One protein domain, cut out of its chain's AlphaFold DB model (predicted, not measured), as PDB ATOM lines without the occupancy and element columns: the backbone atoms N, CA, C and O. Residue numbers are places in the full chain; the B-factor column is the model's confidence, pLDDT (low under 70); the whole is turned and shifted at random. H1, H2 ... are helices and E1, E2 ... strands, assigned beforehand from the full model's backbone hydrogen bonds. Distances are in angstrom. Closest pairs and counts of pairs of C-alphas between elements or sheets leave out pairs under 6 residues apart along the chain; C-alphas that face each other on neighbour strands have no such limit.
ATOM      1  N   PHE A  14     -39.691 -44.677 -18.153       68.19
ATOM      2  CA  PHE A  14     -40.131 -44.441 -16.781       68.19
ATOM      3  C   PHE A  14     -40.084 -42.996 -16.313       68.19
ATOM      4  O   PHE A  14     -40.749 -42.668 -15.334       68.19
ATOM      5  N   THR A  15     -39.409 -42.109 -17.040       73.44
ATOM      6  CA  THR A  15     -39.441 -40.669 -16.737       73.44
ATOM      7  C   THR A  15     -40.886 -40.153 -16.727       73.44
ATOM      8  O   THR A  15     -41.287 -39.432 -15.820       73.44
ATOM      9  N   ARG A  16     -41.718 -40.586 -17.688       75.31
ATOM     10  CA  ARG A  16     -43.138 -40.195 -17.755       75.31
ATOM     11  C   ARG A  16     -43.984 -40.858 -16.670       75.31
ATOM     12  O   ARG A  16     -44.924 -40.241 -16.171       75.31
ATOM     13  N   LEU A  17     -43.666 -42.106 -16.319       76.25
ATOM     14  CA  LEU A  17     -44.364 -42.838 -15.265       76.25
ATOM     15  C   LEU A  17     -44.097 -42.201 -13.893       76.25
ATOM     16  O   LEU A  17     -45.043 -41.914 -13.166       76.25
ATOM     17  N   ALA A  18     -42.830 -41.921 -13.578       75.06
ATOM     18  CA  ALA A  18     -42.398 -41.255 -12.353       75.06
ATOM     19  C   ALA A  18     -43.086 -39.893 -12.182       75.06
ATOM     20  O   ALA A  18     -43.724 -39.656 -11.158       75.06
ATOM     21  N   THR A  19     -43.090 -39.061 -13.230       78.56
ATOM     22  CA  THR A  19     -43.813 -37.782 -13.213       78.56
ATOM     23  C   THR A  19     -45.302 -37.965 -12.919       78.56
ATOM     24  O   THR A  19     -45.826 -37.288 -12.041       78.56
ATOM     25  N   ARG A  20     -45.984 -38.921 -13.567       80.44
ATOM     26  CA  ARG A  20     -47.408 -39.187 -13.287       80.44
ATOM     27  C   ARG A  20     -47.666 -39.655 -11.858       80.44
ATOM     28  O   ARG A  20     -48.679 -39.279 -11.269       80.44
ATOM     29  N   LEU A  21     -46.801 -40.509 -11.306       78.81
ATOM     30  CA  LEU A  21     -46.936 -40.961  -9.921       78.81
ATOM     31  C   LEU A  21     -46.788 -39.775  -8.963       78.81
ATOM     32  O   LEU A  21     -47.631 -39.607  -8.079       78.81
ATOM     33  N   ARG A  22     -45.799 -38.914  -9.203       76.81
ATOM     34  CA  ARG A  22     -45.577 -37.694  -8.428       76.81
ATOM     35  C   ARG A  22     -46.768 -36.735  -8.503       76.81
ATOM     36  O   ARG A  22     -47.245 -36.275  -7.470       76.81
ATOM     37  N   GLU A  23     -47.321 -36.507  -9.695       81.50
ATOM     38  CA  GLU A  23     -48.537 -35.700  -9.893       81.50
ATOM     39  C   GLU A  23     -49.760 -36.283  -9.171       81.50
ATOM     40  O   GLU A  23     -50.613 -35.540  -8.694       81.50
ATOM     41  N   SER A  24     -49.837 -37.610  -9.030       80.69
ATOM     42  CA  SER A  24     -50.891 -38.278  -8.254       80.69
ATOM     43  C   SER A  24     -50.699 -38.203  -6.729       80.69
ATOM     44  O   SER A  24     -51.474 -38.805  -5.986       80.69
ATOM     45  N   GLY A  25     -49.679 -37.479  -6.254       75.19
ATOM     46  CA  GLY A  25     -49.361 -37.322  -4.833       75.19
ATOM     47  C   GLY A  25     -48.655 -38.532  -4.218       75.19
ATOM     48  O   GLY A  25     -48.707 -38.717  -3.001       75.19
ATOM     49  N   LYS A  26     -48.030 -39.380  -5.044       72.44
ATOM     50  CA  LYS A  26     -47.245 -40.535  -4.595       72.44
ATOM     51  C   LYS A  26     -45.767 -40.174  -4.573       72.44
ATOM     52  O   LYS A  26     -45.260 -39.629  -5.545       72.44
ATOM     53  N   THR A  27     -45.078 -40.545  -3.501       71.19
ATOM     54  CA  THR A  27     -43.621 -40.398  -3.405       71.19
ATOM     55  C   THR A  27     -42.933 -41.402  -4.323       71.19
ATOM     56  O   THR A  27     -43.177 -42.606  -4.195       71.19
ATOM     57  N   VAL A  28     -42.071 -40.919  -5.223       76.19
ATOM     58  CA  VAL A  28     -41.327 -41.759  -6.173       76.19
ATOM     59  C   VAL A  28     -39.854 -41.853  -5.780       76.19
ATOM     60  O   VAL A  28     -39.143 -40.847  -5.765       76.19
ATOM     61  N   TYR A  29     -39.391 -43.080  -5.525       73.62
ATOM     62  CA  TYR A  29     -37.987 -43.389  -5.244       73.62
ATOM     63  C   TYR A  29     -37.318 -44.001  -6.478       73.62
ATOM     64  O   TYR A  29     -37.706 -45.084  -6.918       73.62
ATOM     65  N   GLY A  30     -36.299 -43.334  -7.012       75.38
ATOM     66  CA  GLY A  30     -35.451 -43.829  -8.093       75.38
ATOM     67  C   GLY A  30     -34.156 -44.450  -7.567       75.38
ATOM     68  O   GLY A  30     -33.583 -43.973  -6.592       75.38
ATOM     69  N   LEU A  31     -33.675 -45.500  -8.233       72.00
ATOM     70  CA  LEU A  31     -32.340 -46.076  -8.037       72.00
ATOM     71  C   LEU A  31     -31.611 -46.060  -9.382       72.00
ATOM     72  O   LEU A  31     -32.189 -46.469 -10.388       72.00
ATOM     73  N   GLY A  32     -30.342 -45.661  -9.409       72.25
ATOM     74  CA  GLY A  32     -29.542 -45.762 -10.630       72.25
ATOM     75  C   GLY A  32     -28.080 -45.364 -10.463       72.25
ATOM     76  O   GLY A  32     -27.614 -45.075  -9.366       72.25
ATOM     77  N   LEU A  33     -27.343 -45.371 -11.570       68.25
ATOM     78  CA  LEU A  33     -25.933 -44.954 -11.639       68.25
ATOM     79  C   LEU A  33     -25.833 -43.446 -11.936       68.25
ATOM     80  O   LEU A  33     -26.807 -42.854 -12.403       68.25
ATOM     81  N   ARG A  34     -24.676 -42.792 -11.768       67.94
ATOM     82  CA  ARG A  34     -24.497 -41.383 -12.193       67.94
ATOM     83  C   ARG A  34     -24.620 -41.207 -13.696       67.94
ATOM     84  O   ARG A  34     -24.967 -40.125 -14.150       67.94
ATOM     85  N   LYS A  35     -24.396 -42.274 -14.472       69.94
ATOM     86  CA  LYS A  35     -24.626 -42.277 -15.925       69.94
ATOM     87  C   LYS A  35     -26.115 -42.176 -16.303       69.94
ATOM     88  O   LYS A  35     -26.435 -42.025 -17.479       69.94
ATOM     89  N   THR A  36     -27.022 -42.279 -15.331       70.62
ATOM     90  CA  THR A  36     -28.468 -42.151 -15.547       70.62
ATOM     91  C   THR A  36     -28.814 -40.729 -16.011       70.62
ATOM     92  O   THR A  36     -28.327 -39.767 -15.414       70.62
ATOM     93  N   PRO A  37     -29.659 -40.561 -17.047       72.69
ATOM     94  CA  PRO A  37     -30.036 -39.242 -17.541       72.69
ATOM     95  C   PRO A  37     -30.695 -38.403 -16.445       72.69
ATOM     96  O   PRO A  37     -31.581 -38.868 -15.725       72.69
ATOM     97  N   GLN A  38     -30.307 -37.130 -16.374       73.62
ATOM     98  CA  GLN A  38     -30.810 -36.186 -15.373       73.62
ATOM     99  C   GLN A  38     -32.338 -36.023 -15.426       73.62
ATOM    100  O   GLN A  38     -32.959 -35.738 -14.406       73.62
ATOM    101  N   SER A  39     -32.955 -36.273 -16.586       78.19
ATOM    102  CA  SER A  39     -34.412 -36.297 -16.742       78.19
ATOM    103  C   SER A  39     -35.091 -37.320 -15.827       78.19
ATOM    104  O   SER A  39     -36.143 -37.018 -15.277       78.19
ATOM    105  N   LEU A  40     -34.482 -38.491 -15.609       74.31
ATOM    106  CA  LEU A  40     -35.031 -39.509 -14.710       74.31
ATOM    107  C   LEU A  40     -34.855 -39.103 -13.243       74.31
ATOM    108  O   LEU A  40     -35.776 -39.258 -12.445       74.31
ATOM    109  N   VAL A  41     -33.695 -38.530 -12.912       77.25
ATOM    110  CA  VAL A  41     -33.392 -38.018 -11.566       77.25
ATOM    111  C   VAL A  41     -34.402 -36.943 -11.169       77.25
ATOM    112  O   VAL A  41     -34.956 -36.999 -10.079       77.25
ATOM    113  N   ALA A  42     -34.697 -36.007 -12.075       79.44
ATOM    114  CA  ALA A  42     -35.645 -34.919 -11.843       79.44
ATOM    115  C   ALA A  42     -37.115 -35.374 -11.771       79.44
ATOM    116  O   ALA A  42     -37.954 -34.670 -11.204       79.44
ATOM    117  N   ALA A  43     -37.441 -36.529 -12.359       78.56
ATOM    118  CA  ALA A  43     -38.782 -37.102 -12.306       78.56
ATOM    119  C   ALA A  43     -39.063 -37.853 -10.990       78.56
ATOM    120  O   ALA A  43     -40.226 -38.107 -10.678       78.56
ATOM    121  N   CYS A  44     -38.023 -38.189 -10.222       78.00
ATOM    122  CA  CYS A  44     -38.139 -38.822  -8.908       78.00
ATOM    123  C   CYS A  44     -38.127 -37.762  -7.795       78.00
ATOM    124  O   CYS A  44     -37.483 -36.724  -7.932       78.00
ATOM    125  N   ASP A  45     -38.797 -38.032  -6.672       77.69
ATOM    126  CA  ASP A  45     -38.681 -37.183  -5.475       77.69
ATOM    127  C   ASP A  45     -37.383 -37.486  -4.720       77.69
ATOM    128  O   ASP A  45     -36.710 -36.580  -4.234       77.69
ATOM    129  N   ILE A  46     -37.008 -38.766  -4.649       75.31
ATOM    130  CA  ILE A  46     -35.771 -39.229  -4.019       75.31
ATOM    131  C   ILE A  46     -35.046 -40.122  -5.019       75.31
ATOM    132  O   ILE A  46     -35.591 -41.132  -5.455       75.31
ATOM    133  N   PHE A  47     -33.818 -39.766  -5.389       77.31
ATOM    134  CA  PHE A  47     -32.992 -40.568  -6.288       77.31
ATOM    135  C   PHE A  47     -31.738 -41.052  -5.565       77.31
ATOM    136  O   PHE A  47     -30.961 -40.260  -5.034       77.31
ATOM    137  N   ILE A  48     -31.543 -42.364  -5.553       74.56
ATOM    138  CA  ILE A  48     -30.462 -43.034  -4.847       74.56
ATOM    139  C   ILE A  48     -29.438 -43.508  -5.877       74.56
ATOM    140  O   ILE A  48     -29.714 -44.375  -6.710       74.56
ATOM    141  N   TYR A  49     -28.234 -42.950  -5.793       74.38
ATOM    142  CA  TYR A  49     -27.118 -43.368  -6.629       74.38
ATOM    143  C   TYR A  49     -26.465 -44.624  -6.045       74.38
ATOM    144  O   TYR A  49     -25.891 -44.573  -4.957       74.38
ATOM    145  N   LEU A  50     -26.522 -45.737  -6.778       68.81
ATOM    146  CA  LEU A  50     -25.955 -47.032  -6.364       68.81
ATOM    147  C   LEU A  50     -24.435 -46.979  -6.137       68.81
ATOM    148  O   LEU A  50     -23.900 -47.739  -5.346       68.81
ATOM    149  N   GLU A  51     -23.755 -46.028  -6.764       62.34
ATOM    150  CA  GLU A  51     -22.313 -45.775  -6.618       62.34
ATOM    151  C   GLU A  51     -21.985 -45.032  -5.315       62.34
ATOM    152  O   GLU A  51     -21.039 -45.373  -4.617       62.34
ATOM    153  N   VAL A  52     -22.815 -44.057  -4.926       60.81
ATOM    154  CA  VAL A  52     -22.609 -43.268  -3.692       60.81
ATOM    155  C   VAL A  52     -22.795 -44.134  -2.443       60.81
ATOM    156  O   VAL A  52     -22.205 -43.872  -1.398       60.81
ATOM    157  N   LEU A  53     -23.588 -45.197  -2.561       59.19
ATOM    158  CA  LEU A  53     -23.786 -46.202  -1.521       59.19
ATOM    159  C   LEU A  53     -22.525 -47.025  -1.219       59.19
ATOM    160  O   LEU A  53     -22.451 -47.624  -0.149       59.19
ATOM    161  N   GLY A  54     -21.544 -47.052  -2.124       51.88
ATOM    162  CA  GLY A  54     -20.225 -47.638  -1.873       51.88
ATOM    163  C   GLY A  54     -19.256 -46.698  -1.144       51.88
ATOM    164  O   GLY A  54     -18.276 -47.168  -0.581       51.88
ATOM    165  N   GLU A  55     -19.531 -45.390  -1.115       50.88
ATOM    166  CA  GLU A  55     -18.581 -44.358  -0.661       50.88
ATOM    167  C   GLU A  55     -18.876 -43.786   0.736       50.88
ATOM    168  O   GLU A  55     -18.113 -42.961   1.237       50.88
ATOM    169  N   ARG A  56     -19.971 -44.193   1.392       47.09
ATOM    170  CA  ARG A  56     -20.415 -43.579   2.655       47.09
ATOM    171  C   ARG A  56     -20.642 -44.612   3.762       47.09
ATOM    172  O   ARG A  56     -21.783 -44.912   4.090       47.09
ATOM    173  N   ASP A  57     -19.543 -45.198   4.242       39.91
ATOM    174  CA  ASP A  57     -19.177 -45.299   5.671       39.91
ATOM    175  C   ASP A  57     -17.831 -46.055   5.840       39.91
ATOM    176  O   ASP A  57     -17.707 -47.210   5.450       39.91
ATOM    177  N   GLU A  58     -16.853 -45.367   6.442       43.69
ATOM    178  CA  GLU A  58     -15.538 -45.807   6.958       43.69
ATOM    179  C   GLU A  58     -14.456 -46.430   6.030       43.69
ATOM    180  O   GLU A  58     -14.709 -47.338   5.239       43.69
ATOM    181  N   GLY A  69     -21.787 -52.308 -10.622       61.69
ATOM    182  CA  GLY A  69     -23.051 -51.609 -10.354       61.69
ATOM    183  C   GLY A  69     -23.874 -52.250  -9.225       61.69
ATOM    184  O   GLY A  69     -25.098 -52.098  -9.194       61.69
ATOM    185  N   GLU A  70     -23.212 -52.981  -8.322       66.00
ATOM    186  CA  GLU A  70     -23.803 -53.607  -7.142       66.00
ATOM    187  C   GLU A  70     -23.537 -52.753  -5.891       66.00
ATOM    188  O   GLU A  70     -22.417 -52.309  -5.651       66.00
ATOM    189  N   ALA A  71     -24.553 -52.560  -5.048       72.94
ATOM    190  CA  ALA A  71     -24.457 -51.815  -3.793       72.94
ATOM    191  C   ALA A  71     -24.829 -52.691  -2.589       72.94
ATOM    192  O   ALA A  71     -25.722 -53.535  -2.668       72.94
ATOM    193  N   HIS A  72     -24.181 -52.494  -1.438       77.31
ATOM    194  CA  HIS A  72     -24.521 -53.239  -0.218       77.31
ATOM    195  C   HIS A  72     -25.930 -52.890   0.275       77.31
ATOM    196  O   HIS A  72     -26.270 -51.723   0.461       77.31
ATOM    197  N   LEU A  73     -26.736 -53.908   0.584       77.44
ATOM    198  CA  LEU A  73     -28.093 -53.757   1.114       77.44
ATOM    199  C   LEU A  73     -28.105 -52.952   2.423       77.44
ATOM    200  O   LEU A  73     -29.022 -52.167   2.656       77.44
ATOM    201  N   SER A  74     -27.083 -53.122   3.268       71.62
ATOM    202  CA  SER A  74     -26.928 -52.345   4.504       71.62
ATOM    203  C   SER A  74     -26.697 -50.862   4.224       71.62
ATOM    204  O   SER A  74     -27.328 -50.026   4.869       71.62
ATOM    205  N   ALA A  75     -25.866 -50.534   3.228       74.25
ATOM    206  CA  ALA A  75     -25.664 -49.157   2.796       74.25
ATOM    207  C   ALA A  75     -26.961 -48.577   2.215       74.25
ATOM    208  O   ALA A  75     -27.364 -47.484   2.603       74.25
ATOM    209  N   ILE A  76     -27.677 -49.344   1.376       75.44
ATOM    210  CA  ILE A  76     -28.977 -48.944   0.805       75.44
ATOM    211  C   ILE A  76     -29.980 -48.658   1.922       75.44
ATOM    212  O   ILE A  76     -30.634 -47.622   1.911       75.44
ATOM    213  N   GLY A  77     -30.079 -49.537   2.919       75.12
ATOM    214  CA  GLY A  77     -30.974 -49.358   4.059       75.12
ATOM    215  C   GLY A  77     -30.590 -48.194   4.975       75.12
ATOM    216  O   GLY A  77     -31.473 -47.533   5.521       75.12
ATOM    217  N   SER A  78     -29.292 -47.937   5.164       74.50
ATOM    218  CA  SER A  78     -28.799 -46.796   5.945       74.50
ATOM    219  C   SER A  78     -29.091 -45.478   5.228       74.50
ATOM    220  O   SER A  78     -29.667 -44.562   5.814       74.50
ATOM    221  N   TYR A  79     -28.809 -45.421   3.925       74.31
ATOM    222  CA  TYR A  79     -29.127 -44.272   3.087       74.31
ATOM    223  C   TYR A  79     -30.630 -44.030   3.007       74.31
ATOM    224  O   TYR A  79     -31.048 -42.896   3.166       74.31
ATOM    225  N   LEU A  80     -31.448 -45.070   2.821       72.25
ATOM    226  CA  LEU A  80     -32.908 -44.943   2.794       72.25
ATOM    227  C   LEU A  80     -33.441 -44.314   4.078       72.25
ATOM    228  O   LEU A  80     -34.247 -43.403   3.990       72.25
ATOM    229  N   ARG A  81     -32.946 -44.732   5.249       72.44
ATOM    230  CA  ARG A  81     -33.322 -44.118   6.535       72.44
ATOM    231  C   ARG A  81     -32.811 -42.689   6.713       72.44
ATOM    232  O   ARG A  81     -33.429 -41.906   7.427       72.44
ATOM    233  N   SER A  82     -31.671 -42.366   6.110       67.31
ATOM    234  CA  SER A  82     -31.082 -41.025   6.154       67.31
ATOM    235  C   SER A  82     -31.798 -40.054   5.207       67.31
ATOM    236  O   SER A  82     -32.127 -38.937   5.594       67.31
ATOM    237  N   ALA A  83     -32.090 -40.498   3.984       65.38
ATOM    238  CA  ALA A  83     -32.826 -39.751   2.971       65.38
ATOM    239  C   ALA A  83     -34.319 -39.648   3.310       65.38
ATOM    240  O   ALA A  83     -34.946 -38.634   3.015       65.38
ATOM    241  N   ASP A  84     -34.874 -40.677   3.946       65.31
ATOM    242  CA  ASP A  84     -36.244 -40.711   4.427       65.31
ATOM    243  C   ASP A  84     -36.328 -41.413   5.790       65.31
ATOM    244  O   ASP A  84     -36.333 -42.639   5.912       65.31
ATOM    245  N   SER A  85     -36.441 -40.613   6.849       67.88
ATOM    246  CA  SER A  85     -36.560 -41.121   8.221       67.88
ATOM    247  C   SER A  85     -37.854 -41.905   8.475       67.88
ATOM    248  O   SER A  85     -37.945 -42.603   9.483       67.88
ATOM    249  N   SER A  86     -38.845 -41.806   7.581       64.62
ATOM    250  CA  SER A  86     -40.114 -42.541   7.649       64.62
ATOM    251  C   SER A  86     -40.073 -43.872   6.899       64.62
ATOM    252  O   SER A  86     -41.065 -44.602   6.902       64.62
ATOM    253  N   PHE A  87     -38.953 -44.207   6.255       68.31
ATOM    254  CA  PHE A  87     -38.805 -45.466   5.546       68.31
ATOM    255  C   PHE A  87     -38.859 -46.657   6.522       68.31
ATOM    256  O   PHE A  87     -37.913 -46.914   7.274       68.31
ATOM    257  N   ASP A  88     -39.954 -47.425   6.480       62.91
ATOM    258  CA  ASP A  88     -40.127 -48.652   7.263       62.91
ATOM    259  C   ASP A  88     -40.522 -49.829   6.345       62.91
ATOM    260  O   ASP A  88     -41.609 -49.820   5.762       62.91
ATOM    261  N   PRO A  89     -39.697 -50.892   6.232       60.53
ATOM    262  CA  PRO A  89     -40.009 -52.084   5.432       60.53
ATOM    263  C   PRO A  89     -41.365 -52.714   5.770       60.53
ATOM    264  O   PRO A  89     -42.010 -53.318   4.908       60.53
ATOM    265  N   ARG A  90     -41.820 -52.555   7.019       59.75
ATOM    266  CA  ARG A  90     -43.096 -53.089   7.501       59.75
ATOM    267  C   ARG A  90     -44.287 -52.359   6.892       59.75
ATOM    268  O   ARG A  90     -45.315 -52.996   6.681       59.75
ATOM    269  N   LEU A  91     -44.142 -51.078   6.540       59.06
ATOM    270  CA  LEU A  91     -45.163 -50.321   5.802       59.06
ATOM    271  C   LEU A  91     -45.384 -50.883   4.389       59.06
ATOM    272  O   LEU A  91     -46.422 -50.630   3.783       59.06
ATOM    273  N   HIS A  92     -44.450 -51.690   3.884       57.97
ATOM    274  CA  HIS A  92     -44.540 -52.356   2.582       57.97
ATOM    275  C   HIS A  92     -44.960 -53.826   2.685       57.97
ATOM    276  O   HIS A  92     -44.981 -54.522   1.675       57.97
ATOM    277  N   GLY A  93     -45.287 -54.314   3.887       61.25
ATOM    278  CA  GLY A  93     -45.675 -55.707   4.105       61.25
ATOM    279  C   GLY A  93     -44.506 -56.697   4.072       61.25
ATOM    280  O   GLY A  93     -44.740 -57.905   4.057       61.25
ATOM    281  N   PHE A  94     -43.256 -56.218   4.098       67.19
ATOM    282  CA  PHE A  94     -42.069 -57.071   4.105       67.19
ATOM    283  C   PHE A  94     -41.368 -57.046   5.472       67.19
ATOM    284  O   PHE A  94     -41.156 -55.984   6.057       67.19
ATOM    285  N   PRO A  95     -40.934 -58.206   5.998       64.44
ATOM    286  CA  PRO A  95     -40.279 -58.274   7.304       64.44
ATOM    287  C   PRO A  95     -38.864 -57.679   7.295       64.44
ATOM    288  O   PRO A  95     -38.325 -57.357   8.354       64.44
ATOM    289  N   LYS A  96     -38.233 -57.578   6.116       71.50
ATOM    290  CA  LYS A  96     -36.856 -57.111   5.929       71.50
ATOM    291  C   LYS A  96     -36.691 -56.427   4.574       71.50
ATOM    292  O   LYS A  96     -37.352 -56.805   3.611       71.50
ATOM    293  N   LEU A  97     -35.716 -55.517   4.497       70.81
ATOM    294  CA  LEU A  97     -35.323 -54.839   3.257       70.81
ATOM    295  C   LEU A  97     -34.950 -55.831   2.144       70.81
ATOM    296  O   LEU A  97     -35.308 -55.618   0.994       70.81
ATOM    297  N   VAL A  98     -34.301 -56.948   2.500       75.50
ATOM    298  CA  VAL A  98     -33.918 -57.993   1.537       75.50
ATOM    299  C   VAL A  98     -35.125 -58.568   0.801       75.50
ATOM    300  O   VAL A  98     -35.074 -58.698  -0.410       75.50
ATOM    301  N   ALA A  99     -36.239 -58.813   1.497       73.50
ATOM    302  CA  ALA A  99     -37.435 -59.388   0.885       73.50
ATOM    303  C   ALA A  99     -38.137 -58.387  -0.045       73.50
ATOM    304  O   ALA A  99     -38.679 -58.776  -1.074       73.50
ATOM    305  N   LEU A 100     -38.088 -57.093   0.293       74.62
ATOM    306  CA  LEU A 100     -38.593 -56.028  -0.574       74.62
ATOM    307  C   LEU A 100     -37.776 -55.939  -1.865       74.62
ATOM    308  O   LEU A 100     -38.358 -55.799  -2.938       74.62
ATOM    309  N   VAL A 101     -36.449 -56.036  -1.757       73.69
ATOM    310  CA  VAL A 101     -35.523 -56.003  -2.897       73.69
ATOM    311  C   VAL A 101     -35.644 -57.267  -3.755       73.69
ATOM    312  O   VAL A 101     -35.712 -57.157  -4.973       73.69
ATOM    313  N   GLU A 102     -35.735 -58.452  -3.148       73.94
ATOM    314  CA  GLU A 102     -35.943 -59.730  -3.851       73.94
ATOM    315  C   GLU A 102     -37.290 -59.790  -4.582       73.94
ATOM    316  O   GLU A 102     -37.407 -60.444  -5.616       73.94
ATOM    317  N   ALA A 103     -38.308 -59.087  -4.080       71.81
ATOM    318  CA  ALA A 103     -39.599 -58.972  -4.752       71.81
ATOM    319  C   ALA A 103     -39.543 -58.115  -6.032       71.81
ATOM    320  O   ALA A 103     -40.525 -58.075  -6.776       71.81
ATOM    321  N   GLN A 104     -38.427 -57.428  -6.308       70.12
ATOM    322  CA  GLN A 104     -38.288 -56.573  -7.481       70.12
ATOM    323  C   GLN A 104     -37.707 -57.343  -8.681       70.12
ATOM    324  O   GLN A 104     -36.552 -57.763  -8.645       70.12
ATOM    325  N   PRO A 105     -38.446 -57.477  -9.798       67.19
ATOM    326  CA  PRO A 105     -38.033 -58.307 -10.937       67.19
ATOM    327  C   PRO A 105     -36.805 -57.778 -11.698       67.19
ATOM    328  O   PRO A 105     -36.198 -58.510 -12.480       67.19
ATOM    329  N   TYR A 106     -36.438 -56.517 -11.477       64.31
ATOM    330  CA  TYR A 106     -35.305 -55.839 -12.111       64.31
ATOM    331  C   TYR A 106     -34.100 -55.674 -11.166       64.31
ATOM    332  O   TYR A 106     -33.128 -55.031 -11.555       64.31
ATOM    333  N   LEU A 107     -34.130 -56.218  -9.943       72.38
ATOM    334  CA  LEU A 107     -32.974 -56.231  -9.039       72.38
ATOM    335  C   LEU A 107     -32.410 -57.646  -8.906       72.38
ATOM    336  O   LEU A 107     -33.126 -58.643  -8.988       72.38
ATOM    337  N   THR A 108     -31.100 -57.731  -8.714       73.06
ATOM    338  CA  THR A 108     -30.387 -58.965  -8.391       73.06
ATOM    339  C   THR A 108     -29.801 -58.840  -7.000       73.06
ATOM    340  O   THR A 108     -29.088 -57.885  -6.715       73.06
ATOM    341  N   THR A 109     -30.084 -59.800  -6.128       74.62
ATOM    342  CA  THR A 109     -29.456 -59.874  -4.809       74.62
ATOM    343  C   THR A 109     -28.361 -60.931  -4.813       74.62
ATOM    344  O   THR A 109     -28.638 -62.117  -5.005       74.62
ATOM    345  N   THR A 110     -27.123 -60.510  -4.575       74.94
ATOM    346  CA  THR A 110     -25.952 -61.386  -4.477       74.94
ATOM    347  C   THR A 110     -25.534 -61.498  -3.009       74.94
ATOM    348  O   THR A 110     -25.342 -60.494  -2.329       74.94
ATOM    349  N   GLY A 111     -25.393 -62.721  -2.489       74.56
ATOM    350  CA  GLY A 111     -24.971 -62.975  -1.101       74.56
ATOM    351  C   GLY A 111     -26.109 -63.335  -0.137       74.56
ATOM    352  O   GLY A 111     -27.263 -63.492  -0.524       74.56
ATOM    353  N   SER A 112     -25.776 -63.545   1.140       60.78
ATOM    354  CA  SER A 112     -26.741 -63.922   2.183       60.78
ATOM    355  C   SER A 112     -26.277 -63.455   3.565       60.78
ATOM    356  O   SER A 112     -25.086 -63.508   3.879       60.78
ATOM    357  N   GLY A 113     -27.212 -63.010   4.408       65.94
ATOM    358  CA  GLY A 113     -26.926 -62.540   5.768       65.94
ATOM    359  C   GLY A 113     -26.545 -61.060   5.824       65.94
ATOM    360  O   GLY A 113     -27.307 -60.215   5.367       65.94
ATOM    361  N   SER A 114     -25.393 -60.740   6.422       57.94
ATOM    362  CA  SER A 114     -24.946 -59.353   6.645       57.94
ATOM    363  C   SER A 114     -24.222 -58.721   5.445       57.94
ATOM    364  O   SER A 114     -23.951 -57.526   5.470       57.94
ATOM    365  N   GLY A 115     -23.911 -59.513   4.412       70.94
ATOM    366  CA  GLY A 115     -23.198 -59.087   3.200       70.94
ATOM    367  C   GLY A 115     -24.032 -59.257   1.933       70.94
ATOM    368  O   GLY A 115     -23.537 -59.786   0.943       70.94
ATOM    369  N   VAL A 116     -25.321 -58.912   1.986       78.56
ATOM    370  CA  VAL A 116     -26.183 -58.922   0.795       78.56
ATOM    371  C   VAL A 116     -25.871 -57.688  -0.047       78.56
ATOM    372  O   VAL A 116     -25.899 -56.570   0.467       78.56
ATOM    373  N   ARG A 117     -25.616 -57.892  -1.336       76.56
ATOM    374  CA  ARG A 117     -25.427 -56.859  -2.357       76.56
ATOM    375  C   ARG A 117     -26.611 -56.847  -3.315       76.56
ATOM    376  O   ARG A 117     -27.254 -57.874  -3.510       76.56
ATOM    377  N   VAL A 118     -26.909 -55.687  -3.881       75.69
ATOM    378  CA  VAL A 118     -28.046 -55.437  -4.766       75.69
ATOM    379  C   VAL A 118     -27.542 -54.790  -6.052       75.69
ATOM    380  O   VAL A 118     -26.962 -53.710  -5.997       75.69
ATOM    381  N   GLY A 119     -27.784 -55.429  -7.193       72.12
ATOM    382  CA  GLY A 119     -27.474 -54.929  -8.535       72.12
ATOM    383  C   GLY A 119     -28.725 -54.788  -9.410       72.12
ATOM    384  O   GLY A 119     -29.807 -55.250  -9.047       72.12
ATOM    385  N   LEU A 120     -28.592 -54.141 -10.571       67.12
ATOM    386  CA  LEU A 120     -29.669 -53.989 -11.560       67.12
ATOM    387  C   LEU A 120     -29.643 -55.136 -12.586       67.12
ATOM    388  O   LEU A 120     -28.650 -55.363 -13.282       67.12
ATOM    389  N   LYS A 121     -30.774 -55.825 -12.749       58.38
ATOM    390  CA  LYS A 121     -30.991 -56.884 -13.740       58.38
ATOM    391  C   LYS A 121     -31.123 -56.272 -15.138       58.38
ATOM    392  O   LYS A 121     -32.216 -55.980 -15.604       58.38
TER     393      LYS A 121
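What this domain is: This is residues 14 to 58 and 69 to 121 of the 145 residues of the protein "Maebl" of Nocardioides simplex (UniProt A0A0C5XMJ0). Two small lobes sit side by side: in the first, H2 packs over a parallel pair of strands, E1 and E2, with H1 beside H2 at the far end; in the second, the hairpin E3 and E4 has H5 over it, with H4 beyond H5. H3 bridges the lobes, its start near E4 and its end near E2. The printed part has 98 residues with five named helices and four named strands, in the order H1 E1 H2 E2 H3 H4 H5 E3 E4, and its class is mixed, helices and strands. The whole is compact, with a radius of gyration of the C-alphas of 13.5 A and spans of 38 by 31 by 26 A.

Where its parts are: Find C-alpha 14 at (-40.131, -44.441, -16.781); from there H1 runs 13.9 A to residue 23. Next come E1, residues 29 to 32, 10.3 A; H2, residues 38 to 43, 8.6 A; and E2, residues 46 to 49, 9.9 A. Past the cut, H3 begins at C-alpha 73 at (-28.093, -53.757, 1.114) and runs 14.9 A to residue 83. H4 is residues 89 to 92, 5.4 A, and H5 is residues 97 to 102, 8.7 A. E3 is residues 107 to 110, 9.8 A, and E4, residues 117 to 120, 10.5 A, ends at C-alpha 120 at (-29.669, -53.989, -11.560).

How they stand to each other: Look first at H1 and H2, which touch, with the C-alphas of Thr 15 and Leu 40 closest at 5.0 A; they run the same way at a shallow tilt of 32 degrees, only just short of steep. E1, H2 and E2 form a strand-helix-strand unit, two parallel neighbour strands with a helix between, with a right-handed crossover. In E1 and E2, N 30 and O 46 are within hydrogen-bond range at 2.8 A. The closest C-alphas of E2 and H3, Ile 46 and Ala 83, are 7.6 A apart; those of H3 and E4, Leu 73 and Arg 117, 5.4 A. H5 only just touches H3 and H4, with 3 pairs of C-alphas within 8 A each; closest are Gly 77 and Leu 97, 7.0 A, and Pro 89 and Leu 97, 5.9 A. E3 and E4 are an antiparallel hairpin, with N 108 and O 119 at 2.8 A. Every O i to N i+4 pair is within hydrogen-bond range in H1, H2, H3 and H5; H4 is too short for one.

The domain as a whole: The C-alphas farthest apart, Ser 24 and Glu 58, are 39.2 A apart. Residues 59 to 68 are not printed, and C-alphas 58 and 69 are 19.7 A apart across that cut. Of the links printed whole, none is long. The model's mean pLDDT over the printed part is 70.0, and among the residues under 70 are 50 to 58 and 82 to 95.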